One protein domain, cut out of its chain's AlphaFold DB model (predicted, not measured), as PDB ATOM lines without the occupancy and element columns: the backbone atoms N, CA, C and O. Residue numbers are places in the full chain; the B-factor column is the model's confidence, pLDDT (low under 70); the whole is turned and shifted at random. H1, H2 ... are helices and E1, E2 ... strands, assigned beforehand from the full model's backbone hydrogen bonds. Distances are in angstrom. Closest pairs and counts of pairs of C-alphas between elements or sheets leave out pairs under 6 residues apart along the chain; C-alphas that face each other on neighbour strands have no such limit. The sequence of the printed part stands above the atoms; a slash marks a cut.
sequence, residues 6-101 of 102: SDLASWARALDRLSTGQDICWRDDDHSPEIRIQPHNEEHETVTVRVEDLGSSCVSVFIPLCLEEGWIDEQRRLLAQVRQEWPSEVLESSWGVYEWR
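This is residues 6 to 101 of the 102 residues of an uncharacterized protein of Streptomyces sp. DvalAA-43 (UniProt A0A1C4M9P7). A twisted four-stranded antiparallel sheet, E1 to E4, has one helix, H1, packed on one face at its edge strand E1, and a second helix, H2, lies side by side with H1, running the opposite way and away from the sheet. Beyond H2, at the far end of the long axis, lies a small hairpin, E5 and E6. The 96 printed residues include two named helices and six named strands, in the order H1 E1 E2 E3 E4 H2 E5 E6; the class is mixed. The whole is loose, with a radius of gyration of the C-alphas of 16.3 A, and flat, spanning 53 by 32 by 17 A.

H1, residues 6 to 19, begins with C-alpha 6 at (-8.237, -23.905, -22.458) and is 20.1 A long. E1 is residues 24 to 26, E2 34 to 41, E3 46 to 53, 23.0 A, and E4 59 to 65, 19.1 A. E2 bends by 57 degrees at residue 38. H2, residues 71 to 85, is 21.2 A long. E5 is residues 90 to 94 and E6 97 to 100, ending with C-alpha 100 at (-22.142, -38.204, -24.296).

E1 E2 E3 E4 form a meander, each strand the antiparallel neighbour of the one before. N 26 and O 35 are 2.8 A apart, N 36 and O 50 2.8 A, and N 51 and O 61 2.9 A, within hydrogen-bond range. H1 is on one face of this sheet, two layers, at a height of 6.0 A, but over none of its strands, only just: 2 of its C-alphas fall on E1. The closest C-alphas of H1 and E1, Ala 14 and Ile 24, are 5.8 A apart. H1 and H2 touch, closest at the C-alphas of Leu 15 and Ile 72, 6.4 A, at a shallow tilt of 17 degrees, opposite ways. H2 is not on the sheet. In E5 and E6, a hairpin, N 91 and O 99 are 2.8 A apart. In H1 and H2 every O i to N i+4 pair is within hydrogen-bond range.

The C-alphas farthest apart, Glu 43 and Ser 94, are 53.3 A apart. The printed part has no cut and no long link. Its mean pLDDT is 88.6; residues 89 to 90 and 100 to 101 are under 70.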
ATOM      1  N   SER A   6      -9.187 -24.966 -22.818       88.50
ATOM      2  CA  SER A   6      -8.237 -23.905 -22.458       88.50
ATOM      3  C   SER A   6      -6.873 -24.069 -23.128       88.50
ATOM      4  O   SER A   6      -6.254 -23.071 -23.494       88.50
ATOM      5  N   ASP A   7      -6.425 -25.305 -23.345       91.25
ATOM      6  CA  ASP A   7      -5.142 -25.593 -23.985       91.25
ATOM      7  C   ASP A   7      -5.222 -25.220 -25.464       91.25
ATOM      8  O   ASP A   7      -4.318 -24.579 -25.990       91.25
ATOM      9  N   LEU A   8      -6.350 -25.502 -26.122       92.94
ATOM     10  CA  LEU A   8      -6.611 -25.057 -27.493       92.94
ATOM     11  C   LEU A   8      -6.710 -23.530 -27.605       92.94
ATOM     12  O   LEU A   8      -6.322 -22.954 -28.622       92.94
ATOM     13  N   ALA A   9      -7.245 -22.845 -26.591       93.38
ATOM     14  CA  ALA A   9      -7.237 -21.381 -26.532       93.38
ATOM     15  C   ALA A   9      -5.814 -20.828 -26.365       93.38
ATOM     16  O   ALA A   9      -5.448 -19.863 -27.037       93.38
ATOM     17  N   SER A  10      -5.003 -21.469 -25.522       95.00
ATOM     18  CA  SER A  10      -3.583 -21.155 -25.361       95.00
ATOM     19  C   SER A  10      -2.806 -21.379 -26.663       95.00
ATOM     20  O   SER A  10      -2.024 -20.519 -27.061       95.00
ATOM     21  N   TRP A  11      -3.101 -22.459 -27.396       96.44
ATOM     22  CA  TRP A  11      -2.481 -22.740 -28.692       96.44
ATOM     23  C   TRP A  11      -2.771 -21.652 -29.728       96.44
ATOM     24  O   TRP A  11      -1.852 -21.195 -30.397       96.44
ATOM     25  N   ALA A  12      -4.012 -21.154 -29.817       97.06
ATOM     26  CA  ALA A  12      -4.321 -20.025 -30.705       97.06
ATOM     27  C   ALA A  12      -3.452 -18.794 -30.401       97.06
ATOM     28  O   ALA A  12      -2.887 -18.202 -31.314       97.06
ATOM     29  N   ARG A  13      -3.292 -18.448 -29.117       97.12
ATOM     30  CA  ARG A  13      -2.441 -17.320 -28.705       97.12
ATOM     31  C   ARG A  13      -0.969 -17.569 -29.030       97.12
ATOM     32  O   ARG A  13      -0.260 -16.633 -29.389       97.12
ATOM     33  N   ALA A  14      -0.506 -18.813 -28.908       97.06
ATOM     34  CA  ALA A  14       0.840 -19.194 -29.321       97.06
ATOM     35  C   ALA A  14       1.027 -19.012 -30.839       97.06
ATOM     36  O   ALA A  14       2.012 -18.417 -31.257       97.06
ATOM     37  N   LEU A  15       0.060 -19.415 -31.668       97.38
ATOM     38  CA  LEU A  15       0.118 -19.185 -33.119       97.38
ATOM     39  C   LEU A  15       0.164 -17.690 -33.475       97.38
ATOM     40  O   LEU A  15       0.903 -17.300 -34.377       97.38
ATOM     41  N   ASP A  16      -0.564 -16.843 -32.745       97.44
ATOM     42  CA  ASP A  16      -0.504 -15.390 -32.947       97.44
ATOM     43  C   ASP A  16       0.880 -14.825 -32.605       97.44
ATOM     44  O   ASP A  16       1.438 -14.047 -33.379       97.44
ATOM     45  N   ARG A  17       1.491 -15.283 -31.508       97.31
ATOM     46  CA  ARG A  17       2.870 -14.920 -31.143       97.31
ATOM     47  C   ARG A  17       3.884 -15.397 -32.185       97.31
ATOM     48  O   ARG A  17       4.681 -14.585 -32.659       97.31
ATOM     49  N   LEU A  18       3.794 -16.655 -32.621       95.69
ATOM     50  CA  LEU A  18       4.637 -17.199 -33.693       95.69
ATOM     51  C   LEU A  18       4.514 -16.384 -34.983       95.69
ATOM     52  O   LEU A  18       5.521 -16.116 -35.629       95.69
ATOM     53  N   SER A  19       3.308 -15.914 -35.327       95.12
ATOM     54  CA  SER A  19       3.093 -15.086 -36.526       95.12
ATOM     55  C   SER A  19       3.767 -13.712 -36.463       95.12
ATOM     56  O   SER A  19       3.948 -13.064 -37.488       95.12
ATOM     57  N   THR A  20       4.185 -13.290 -35.269       95.44
ATOM     58  CA  THR A  20       4.977 -12.074 -35.037       95.44
ATOM     59  C   THR A  20       6.466 -12.358 -34.825       95.44
ATOM     60  O   THR A  20       7.213 -11.461 -34.444       95.44
ATOM     61  N   GLY A  21       6.908 -13.600 -35.060       93.44
ATOM     62  CA  GLY A  21       8.298 -14.029 -34.901       93.44
ATOM     63  C   GLY A  21       8.728 -14.262 -33.452       93.44
ATOM     64  O   GLY A  21       9.920 -14.368 -33.187       93.44
ATOM     65  N   GLN A  22       7.786 -14.329 -32.507       96.06
ATOM     66  CA  GLN A  22       8.099 -14.565 -31.099       96.06
ATOM     67  C   GLN A  22       8.155 -16.055 -30.773       96.06
ATOM     68  O   GLN A  22       7.291 -16.821 -31.199       96.06
ATOM     69  N   ASP A  23       9.099 -16.420 -29.909       95.88
ATOM     70  CA  ASP A  23       9.147 -17.732 -29.271       95.88
ATOM     71  C   ASP A  23       7.868 -18.008 -28.483       95.88
ATOM     72  O   ASP A  23       7.267 -17.111 -27.864       95.88
ATOM     73  N   ILE A  24       7.476 -19.279 -28.466       96.00
ATOM     74  CA  ILE A  24       6.339 -19.749 -27.684       96.00
ATOM     75  C   ILE A  24       6.679 -20.972 -26.861       96.00
ATOM     76  O   ILE A  24       7.564 -21.761 -27.187       96.00
ATOM     77  N   CYS A  25       5.884 -21.129 -25.813       94.75
ATOM     78  CA  CYS A  25       5.717 -22.355 -25.074       94.75
ATOM     79  C   CYS A  25       4.213 -22.651 -25.003       94.75
ATOM     80  O   CYS A  25       3.411 -21.774 -24.659       94.75
ATOM     81  N   TRP A  26       3.832 -23.874 -25.357       94.94
ATOM     82  CA  TRP A  26       2.484 -24.390 -25.207       94.94
ATOM     83  C   TRP A  26       2.449 -25.482 -24.139       94.94
ATOM     84  O   TRP A  26       3.275 -26.390 -24.156       94.94
ATOM     85  N   ARG A  27       1.438 -25.396 -23.262       90.19
ATOM     86  CA  ARG A  27       1.249 -26.252 -22.075       90.19
ATOM     87  C   ARG A  27       2.380 -26.144 -21.048       90.19
ATOM     88  O   ARG A  27       2.871 -27.147 -20.549       90.19
ATOM     89  N   ASP A  28       2.719 -24.905 -20.706       82.25
ATOM     90  CA  ASP A  28       3.606 -24.545 -19.592       82.25
ATOM     91  C   ASP A  28       2.916 -24.767 -18.231       82.25
ATOM     92  O   ASP A  28       2.597 -23.819 -17.513       82.25
ATOM     93  N   ASP A  29       2.517 -26.006 -17.938       76.88
ATOM     94  CA  ASP A  29       1.764 -26.341 -16.723       76.88
ATOM     95  C   ASP A  29       2.449 -27.377 -15.824       76.88
ATOM     96  O   ASP A  29       1.795 -27.893 -14.922       76.88
ATOM     97  N   ASP A  30       3.740 -27.675 -16.057       71.06
ATOM     98  CA  ASP A  30       4.596 -28.675 -15.367       71.06
ATOM     99  C   ASP A  30       4.043 -30.109 -15.318       71.06
ATOM    100  O   ASP A  30       4.686 -31.056 -14.851       71.06
ATOM    101  N   HIS A  31       2.824 -30.286 -15.795       72.19
ATOM    102  CA  HIS A  31       2.045 -31.484 -15.641       72.19
ATOM    103  C   HIS A  31       1.769 -32.126 -16.975       72.19
ATOM    104  O   HIS A  31       1.131 -33.154 -16.938       72.19
ATOM    105  N   SER A  32       2.208 -31.573 -18.108       81.19
ATOM    106  CA  SER A  32       1.955 -32.057 -19.467       81.19
ATOM    107  C   SER A  32       3.228 -32.024 -20.312       81.19
ATOM    108  O   SER A  32       4.096 -31.204 -20.027       81.19
ATOM    109  N   PRO A  33       3.321 -32.823 -21.398       89.25
ATOM    110  CA  PRO A  33       4.282 -32.550 -22.445       89.25
ATOM    111  C   PRO A  33       4.130 -31.115 -22.938       89.25
ATOM    112  O   PRO A  33       3.062 -30.713 -23.417       89.25
ATOM    113  N   GLU A  34       5.209 -30.369 -22.803       93.44
ATOM    114  CA  GLU A  34       5.360 -29.003 -23.257       93.44
ATOM    115  C   GLU A  34       5.871 -29.002 -24.696       93.44
ATOM    116  O   GLU A  34       6.708 -29.828 -25.068       93.44
ATOM    117  N   ILE A  35       5.403 -28.049 -25.504       94.81
ATOM    118  CA  ILE A  35       5.956 -27.792 -26.836       94.81
ATOM    119  C   ILE A  35       6.483 -26.363 -26.884       94.81
ATOM    120  O   ILE A  35       5.713 -25.405 -26.791       94.81
ATOM    121  N   ARG A  36       7.792 -26.217 -27.085       95.44
ATOM    122  CA  ARG A  36       8.438 -24.933 -27.364       95.44
ATOM    123  C   ARG A  36       8.779 -24.833 -28.840       95.44
ATOM    124  O   ARG A  36       9.277 -25.795 -29.423       95.44
ATOM    125  N   ILE A  37       8.524 -23.668 -29.425       95.69
ATOM    126  CA  ILE A  37       8.863 -23.379 -30.819       95.69
ATOM    127  C   ILE A  37       9.597 -22.048 -30.869       95.69
ATOM    128  O   ILE A  37       9.068 -21.039 -30.395       95.69
ATOM    129  N   GLN A  38      10.790 -22.059 -31.460       95.88
ATOM    130  CA  GLN A  38      11.571 -20.859 -31.744       95.88
ATOM    131  C   GLN A  38      11.572 -20.639 -33.260       95.88
ATOM    132  O   GLN A  38      12.123 -21.471 -33.986       95.88
ATOM    133  N   PRO A  39      10.945 -19.561 -33.772       92.12
ATOM    134  CA  PRO A  39      10.897 -19.274 -35.208       92.12
ATOM    135  C   PRO A  39      12.274 -19.087 -35.846       92.12
ATOM    136  O   PRO A  39      12.446 -19.348 -37.034       92.12
ATOM    137  N   HIS A  40      13.247 -18.628 -35.062       90.25
ATOM    138  CA  HIS A  40      14.618 -18.466 -35.504       90.25
ATOM    139  C   HIS A  40      15.572 -18.874 -34.388       90.25
ATOM    140  O   HIS A  40      15.623 -18.237 -33.338       90.25
ATOM    141  N   ASN A  41      16.327 -19.941 -34.624       88.38
ATOM    142  CA  ASN A  41      17.417 -20.353 -33.759       88.38
ATOM    143  C   ASN A  41      18.752 -19.995 -34.423       88.38
ATOM    144  O   ASN A  41      19.019 -20.436 -35.539       88.38
ATOM    145  N   GLU A  42      19.581 -19.213 -33.732       86.62
ATOM    146  CA  GLU A  42      20.858 -18.718 -34.271       86.62
ATOM    147  C   GLU A  42      21.879 -19.838 -34.532       86.62
ATOM    148  O   GLU A  42      22.691 -19.722 -35.442       86.62
ATOM    149  N   GLU A  43      21.842 -20.932 -33.766       87.69
ATOM    150  CA  GLU A  43      22.791 -22.047 -33.905       87.69
ATOM    151  C   GLU A  43      22.481 -22.921 -35.126       87.69
ATOM    152  O   GLU A  43      23.389 -23.423 -35.788       87.69
ATOM    153  N   HIS A  44      21.196 -23.107 -35.430       85.44
ATOM    154  CA  HIS A  44      20.746 -23.995 -36.504       85.44
ATOM    155  C   HIS A  44      20.207 -23.268 -37.737       85.44
ATOM    156  O   HIS A  44      19.842 -23.930 -38.707       85.44
ATOM    157  N   GLU A  45      20.115 -21.938 -37.689       88.56
ATOM    158  CA  GLU A  45      19.587 -21.069 -38.750       88.56
ATOM    159  C   GLU A  45      18.198 -21.502 -39.268       88.56
ATOM    160  O   GLU A  45      17.819 -21.240 -40.408       88.56
ATOM    161  N   THR A  46      17.413 -22.174 -38.420       91.44
ATOM    162  CA  THR A  46      16.105 -22.745 -38.764       91.44
ATOM    163  C   THR A  46      15.151 -22.693 -37.574       91.44
ATOM    164  O   THR A  46      15.548 -22.370 -36.452       91.44
ATOM    165  N   VAL A  47      13.881 -23.025 -37.811       93.12
ATOM    166  CA  VAL A  47      12.894 -23.215 -36.745       93.12
ATOM    167  C   VAL A  47      13.303 -24.410 -35.893       93.12
ATOM    168  O   VAL A  47      13.628 -25.478 -36.418       93.12
ATOM    169  N   THR A  48      13.239 -24.261 -34.576       95.75
ATOM    170  CA  THR A  48      13.473 -25.367 -33.646       95.75
ATOM    171  C   THR A  48      12.215 -25.659 -32.852       95.75
ATOM    172  O   THR A  48      11.511 -24.760 -32.390       95.75
ATOM    173  N   VAL A  49      11.924 -26.947 -32.699       95.50
ATOM    174  CA  VAL A  49      10.851 -27.451 -31.849       95.50
ATOM    175  C   VAL A  49      11.486 -28.291 -30.757       95.50
ATOM    176  O   VAL A  49      12.281 -29.196 -31.026       95.50
ATOM    177  N   ARG A  50      11.117 -28.005 -29.513       95.19
ATOM    178  CA  ARG A  50      11.484 -28.811 -28.355       95.19
ATOM    179  C   ARG A  50      10.219 -29.350 -27.707       95.19
ATOM    180  O   ARG A  50       9.284 -28.593 -27.462       95.19
ATOM    181  N   VAL A  51      10.207 -30.649 -27.439       94.06
ATOM    182  CA  VAL A  51       9.132 -31.317 -26.701       94.06
ATOM    183  C   VAL A  51       9.712 -31.854 -25.407       94.06
ATOM    184  O   VAL A  51      10.663 -32.635 -25.454       94.06
ATOM    185  N   GLU A  52       9.158 -31.442 -24.271       92.62
ATOM    186  CA  GLU A  52       9.630 -31.870 -22.951       92.62
ATOM    187  C   GLU A  52       8.498 -32.478 -22.138       92.62
ATOM    188  O   GLU A  52       7.447 -31.873 -21.980       92.62
ATOM    189  N   ASP A  53       8.724 -33.664 -21.585       89.38
ATOM    190  CA  ASP A  53       7.794 -34.346 -20.686       89.38
ATOM    191  C   ASP A  53       8.487 -34.655 -19.352       89.38
ATOM    192  O   ASP A  53       8.631 -35.804 -18.932       89.38
ATOM    193  N   LEU A  54       8.986 -33.600 -18.700       79.81
ATOM    194  CA  LEU A  54       9.795 -33.700 -17.479       79.81
ATOM    195  C   LEU A  54       9.010 -34.258 -16.285       79.81
ATOM    196  O   LEU A  54       9.587 -34.929 -15.434       79.81
ATOM    197  N   GLY A  55       7.702 -34.001 -16.230       75.94
ATOM    198  CA  GLY A  55       6.837 -34.440 -15.135       75.94
ATOM    199  C   GLY A  55       6.424 -35.914 -15.195       75.94
ATOM    200  O   GLY A  55       5.931 -36.435 -14.194       75.94
ATOM    201  N   SER A  56       6.597 -36.596 -16.337       80.81
ATOM    202  CA  SER A  56       6.168 -37.990 -16.509       80.81
ATOM    203  C   SER A  56       7.281 -38.911 -17.001       80.81
ATOM    204  O   SER A  56       7.744 -39.753 -16.232       80.81
ATOM    205  N   SER A  57       7.695 -38.801 -18.263       85.62
ATOM    206  CA  SER A  57       8.692 -39.710 -18.850       85.62
ATOM    207  C   SER A  57      10.136 -39.215 -18.744       85.62
ATOM    208  O   SER A  57      11.062 -39.976 -19.023       85.62
ATOM    209  N   CYS A  58      10.336 -37.954 -18.356       86.94
ATOM    210  CA  CYS A  58      11.615 -37.242 -18.407       86.94
ATOM    211  C   CYS A  58      12.239 -37.187 -19.813       86.94
ATOM    212  O   CYS A  58      13.446 -36.982 -19.952       86.94
ATOM    213  N   VAL A  59      11.437 -37.376 -20.864       90.50
ATOM    214  CA  VAL A  59      11.908 -37.302 -22.249       90.50
ATOM    215  C   VAL A  59      12.001 -35.841 -22.682       90.50
ATOM    216  O   VAL A  59      11.080 -35.056 -22.464       90.50
ATOM    217  N   SER A  60      13.109 -35.494 -23.335       93.31
ATOM    218  CA  SER A  60      13.279 -34.233 -24.057       93.31
ATOM    219  C   SER A  60      13.706 -34.551 -25.485       93.31
ATOM    220  O   SER A  60      14.636 -35.329 -25.708       93.31
ATOM    221  N   VAL A  61      12.995 -33.985 -26.454       95.69
ATOM    222  CA  VAL A  61      13.283 -34.127 -27.883       95.69
ATOM    223  C   VAL A  61      13.523 -32.744 -28.455       95.69
ATOM    224  O   VAL A  61      12.743 -31.827 -28.214       95.69
ATOM    225  N   PHE A  62      14.588 -32.608 -29.237       95.56
ATOM    226  CA  PHE A  62      14.930 -31.386 -29.948       95.56
ATOM    227  C   PHE A  62      14.992 -31.664 -31.446       95.56
ATOM    228  O   PHE A  62      15.664 -32.603 -31.875       95.56
ATOM    229  N   ILE A  63      14.276 -30.861 -32.227       95.06
ATOM    230  CA  ILE A  63      14.117 -31.060 -33.664       95.06
ATOM    231  C   ILE A  63      14.326 -29.710 -34.357       95.06
ATOM    232  O   ILE A  63      13.502 -28.812 -34.183       95.06
ATOM    233  N   PRO A  64      15.399 -29.535 -35.140       93.56
ATOM    234  CA  PRO A  64      15.469 -28.483 -36.142       93.56
ATOM    235  C   PRO A  64      14.634 -28.898 -37.362       93.56
ATOM    236  O   PRO A  64      14.719 -30.036 -37.826       93.56
ATOM    237  N   LEU A  65      13.807 -27.993 -37.877       91.31
ATOM    238  CA  LEU A  65      12.904 -28.268 -38.997       91.31
ATOM    239  C   LEU A  65      12.783 -27.072 -39.934       91.31
ATOM    240  O   LEU A  65      12.709 -25.927 -39.493       91.31
ATOM    241  N   CYS A  66      12.688 -27.365 -41.228       88.81
ATOM    242  CA  CYS A  66      12.275 -26.402 -42.240       88.81
ATOM    243  C   CYS A  66      10.748 -26.445 -42.344       88.81
ATOM    244  O   CYS A  66      10.192 -27.441 -42.810       88.81
ATOM    245  N   LEU A  67      10.073 -25.391 -41.890       87.38
ATOM    246  CA  LEU A  67       8.628 -25.266 -42.061       87.38
ATOM    247  C   LEU A  67       8.293 -24.810 -43.478       87.38
ATOM    248  O   LEU A  67       8.963 -23.945 -44.039       87.38
ATOM    249  N   GLU A  68       7.228 -25.379 -44.033       90.38
ATOM    250  CA  GLU A  68       6.651 -24.899 -45.284       90.38
ATOM    251  C   GLU A  68       6.059 -23.493 -45.106       90.38
ATOM    252  O   GLU A  68       5.609 -23.104 -44.021       90.38
ATOM    253  N   GLU A  69       6.037 -22.724 -46.194       90.25
ATOM    254  CA  GLU A  69       5.336 -21.443 -46.223       90.25
ATOM    255  C   GLU A  69       3.850 -21.644 -45.875       90.25
ATOM    256  O   GLU A  69       3.215 -22.600 -46.315       90.25
ATOM    257  N   GLY A  70       3.290 -20.753 -45.053       93.56
ATOM    258  CA  GLY A  70       1.893 -20.851 -44.618       93.56
ATOM    259  C   GLY A  70       1.629 -21.875 -43.506       93.56
ATOM    260  O   GLY A  70       0.473 -22.066 -43.130       93.56
ATOM    261  N   TRP A  71       2.661 -22.494 -42.913       94.88
ATOM    262  CA  TRP A  71       2.486 -23.469 -41.826       94.88
ATOM    263  C   TRP A  71       1.616 -22.951 -40.670       94.88
ATOM    264  O   TRP A  71       0.781 -23.685 -40.149       94.88
ATOM    265  N   ILE A  72       1.753 -21.677 -40.285       95.56
ATOM    266  CA  ILE A  72       0.941 -21.081 -39.209       95.56
ATOM    267  C   ILE A  72      -0.545 -21.051 -39.589       95.56
ATOM    268  O   ILE A  72      -1.400 -21.359 -38.757       95.56
ATOM    269  N   ASP A  73      -0.867 -20.707 -40.835       97.50
ATOM    270  CA  ASP A  73      -2.251 -20.663 -41.312       97.50
ATOM    271  C   ASP A  73      -2.852 -22.066 -41.397       97.50
ATOM    272  O   ASP A  73      -4.006 -22.276 -41.014       97.50
ATOM    273  N   GLU A  74      -2.041 -23.052 -41.780       97.56
ATOM    274  CA  GLU A  74      -2.420 -24.458 -41.719       97.56
ATOM    275  C   GLU A  74      -2.703 -24.909 -40.275       97.56
ATOM    276  O   GLU A  74      -3.744 -25.511 -40.007       97.56
ATOM    277  N   GLN A  75      -1.861 -24.542 -39.302       96.94
ATOM    278  CA  GLN A  75      -2.131 -24.836 -37.889       96.94
ATOM    279  C   GLN A  75      -3.406 -24.154 -37.376       96.94
ATOM    280  O   GLN A  75      -4.157 -24.751 -36.601       96.94
ATOM    281  N   ARG A  76      -3.704 -22.924 -37.821       98.06
ATOM    282  CA  ARG A  76      -4.967 -22.235 -37.496       98.06
ATOM    283  C   ARG A  76      -6.173 -22.977 -38.074       98.06
ATOM    284  O   ARG A  76      -7.185 -23.119 -37.383       98.06
ATOM    285  N   ARG A  77      -6.064 -23.487 -39.305       98.12
ATOM    286  CA  ARG A  77      -7.099 -24.307 -39.952       98.12
ATOM    287  C   ARG A  77      -7.335 -25.607 -39.183       98.12
ATOM    288  O   ARG A  77      -8.483 -25.919 -38.868       98.12
ATOM    289  N   LEU A  78      -6.269 -26.324 -38.827       97.25
ATOM    290  CA  LEU A  78      -6.343 -27.552 -38.029       97.25
ATOM    291  C   LEU A  78      -6.962 -27.288 -36.651       97.25
ATOM    292  O   LEU A  78      -7.846 -28.022 -36.218       97.25
ATOM    293  N   LEU A  79      -6.576 -26.199 -35.983       96.56
ATOM    294  CA  LEU A  79      -7.163 -25.805 -34.704       96.56
ATOM    295  C   LEU A  79      -8.668 -25.529 -34.814       96.56
ATOM    296  O   LEU A  79      -9.428 -25.911 -33.923       96.56
ATOM    297  N   ALA A  80      -9.114 -24.880 -35.893       95.56
ATOM    298  CA  ALA A  80     -10.536 -24.668 -36.141       95.56
ATOM    299  C   ALA A  80     -11.286 -26.000 -36.311       95.56
ATOM    300  O   ALA A  80     -12.356 -26.157 -35.730       95.56
ATOM    301  N   GLN A  81     -10.703 -26.967 -37.029       94.81
ATOM    302  CA  GLN A  81     -11.272 -28.313 -37.176       94.81
ATOM    303  C   GLN A  81     -11.355 -29.043 -35.831       94.81
ATOM    304  O   GLN A  81     -12.413 -29.553 -35.475       94.81
ATOM    305  N   VAL A  82     -10.281 -29.028 -35.035       93.19
ATOM    306  CA  VAL A  82     -10.283 -29.657 -33.705       93.19
ATOM    307  C   VAL A  82     -11.355 -29.039 -32.814       93.19
ATOM    308  O   VAL A  82     -12.068 -29.767 -32.146       93.19
ATOM    309  N   ARG A  83     -11.531 -27.715 -32.825       90.75
ATOM    310  CA  ARG A  83     -12.574 -27.051 -32.021       90.75
ATOM    311  C   ARG A  83     -14.003 -27.353 -32.477       90.75
ATOM    312  O   ARG A  83     -14.923 -27.172 -31.687       90.75
ATOM    313  N   GLN A  84     -14.204 -27.750 -33.732       88.81
ATOM    314  CA  GLN A  84     -15.515 -28.182 -34.231       88.81
ATOM    315  C   GLN A  84     -15.850 -29.602 -33.764       88.81
ATOM    316  O   GLN A  84     -17.006 -29.888 -33.457       88.81
ATOM    317  N   GLU A  85     -14.839 -30.465 -33.674       87.00
ATOM    318  CA  GLU A  85     -15.011 -31.890 -33.378       87.00
ATOM    319  C   GLU A  85     -14.681 -32.267 -31.927       87.00
ATOM    320  O   GLU A  85     -15.022 -33.363 -31.488       87.00
ATOM    321  N   TRP A  86     -14.035 -31.389 -31.156       86.31
ATOM    322  CA  TRP A  86     -13.572 -31.673 -29.800       86.31
ATOM    323  C   TRP A  86     -13.674 -30.455 -28.848       86.31
ATOM    324  O   TRP A  86     -13.251 -29.351 -29.209       86.31
ATOM    325  N   PRO A  87     -14.147 -30.640 -27.597       74.56
ATOM    326  CA  PRO A  87     -14.751 -31.863 -27.076       74.56
ATOM    327  C   PRO A  87     -16.178 -31.960 -27.616       74.56
ATOM    328  O   PRO A  87     -17.052 -31.195 -27.217       74.56
ATOM    329  N   SER A  88     -16.418 -32.869 -28.557       71.31
ATOM    330  CA  SER A  88     -17.778 -33.141 -29.015       71.31
ATOM    331  C   SER A  88     -18.354 -34.364 -28.339       71.31
ATOM    332  O   SER A  88     -19.557 -34.566 -28.404       71.31
ATOM    333  N   GLU A  89     -17.523 -35.145 -27.652       68.88
ATOM    334  CA  GLU A  89     -17.931 -36.354 -26.967       68.88
ATOM    335  C   GLU A  89     -18.798 -36.047 -25.758       68.88
ATOM    336  O   GLU A  89     -19.585 -36.906 -25.404       68.88
ATOM    337  N   VAL A  90     -18.683 -34.863 -25.143       67.00
ATOM    338  CA  VAL A  90     -19.412 -34.492 -23.926       67.00
ATOM    339  C   VAL A  90     -20.050 -33.110 -24.088       67.00
ATOM    340  O   VAL A  90     -19.357 -32.098 -24.142       67.00
ATOM    341  N   LEU A  91     -21.380 -33.068 -24.141       72.31
ATOM    342  CA  LEU A  91     -22.182 -31.849 -24.221       72.31
ATOM    343  C   LEU A  91     -22.736 -31.508 -22.837       72.31
ATOM    344  O   LEU A  91     -23.342 -32.361 -22.193       72.31
ATOM    345  N   GLU A  92     -22.570 -30.266 -22.380       74.06
ATOM    346  CA  GLU A  92     -23.294 -29.791 -21.198       74.06
ATOM    347  C   GLU A  92     -24.749 -29.496 -21.599       74.06
ATOM    348  O   GLU A  92     -25.030 -28.484 -22.244       74.06
ATOM    349  N   SER A  93     -25.677 -30.406 -21.288       74.56
ATOM    350  CA  SER A  93     -27.094 -30.274 -21.666       74.56
ATOM    351  C   SER A  93     -27.871 -29.359 -20.711       74.56
ATOM    352  O   SER A  93     -28.879 -28.758 -21.084       74.56
ATOM    353  N   SER A  94     -27.387 -29.216 -19.476       73.88
ATOM    354  CA  SER A  94     -27.849 -28.259 -18.463       73.88
ATOM    355  C   SER A  94     -26.742 -28.045 -17.426       73.88
ATOM    356  O   SER A  94     -25.791 -28.816 -17.403       73.88
ATOM    357  N   TRP A  95     -26.835 -27.010 -16.583       73.38
ATOM    358  CA  TRP A  95     -25.757 -26.641 -15.651       73.38
ATOM    359  C   TRP A  95     -25.283 -27.837 -14.804       73.38
ATOM    360  O   TRP A  95     -26.027 -28.347 -13.964       73.38
ATOM    361  N   GLY A  96     -24.046 -28.285 -15.038       74.56
ATOM    362  CA  GLY A  96     -23.429 -29.432 -14.368       74.56
ATOM    363  C   GLY A  96     -23.843 -30.821 -14.880       74.56
ATOM    364  O   GLY A  96     -23.398 -31.820 -14.310       74.56
ATOM    365  N   VAL A  97     -24.662 -30.917 -15.932       73.00
ATOM    366  CA  VAL A  97     -25.093 -32.175 -16.561       73.00
ATOM    367  C   VAL A  97     -24.394 -32.346 -17.897       73.00
ATOM    368  O   VAL A  97     -24.564 -31.543 -18.809       73.00
ATOM    369  N   TYR A  98     -23.645 -33.435 -18.007       71.75
ATOM    370  CA  TYR A  98     -22.790 -33.740 -19.139       71.75
ATOM    371  C   TYR A  98     -23.270 -35.024 -19.815       71.75
ATOM    372  O   TYR A  98     -23.327 -36.080 -19.184       71.75
ATOM    373  N   GLU A  99     -23.618 -34.938 -21.093       75.25
ATOM    374  CA  GLU A  99     -24.119 -36.053 -21.890       75.25
ATOM    375  C   GLU A  99     -23.136 -36.431 -22.983       75.25
ATOM    376  O   GLU A  99     -22.548 -35.564 -23.630       75.25
ATOM    377  N   TRP A 100     -22.990 -37.735 -23.217       69.00
ATOM    378  CA  TRP A 100     -22.142 -38.204 -24.296       69.00
ATOM    379  C   TRP A 100     -22.845 -38.035 -25.645       69.00
ATOM    380  O   TRP A 100     -23.968 -38.519 -25.813       69.00
ATOM    381  N   ARG A 101     -22.203 -37.368 -26.609       67.75
ATOM    382  CA  ARG A 101     -22.737 -37.245 -27.974       67.75
ATOM    383  C   ARG A 101     -22.773 -38.639 -28.606       67.75
ATOM    384  O   ARG A 101     -21.755 -39.325 -28.655       67.75
TER     385      ARG A 101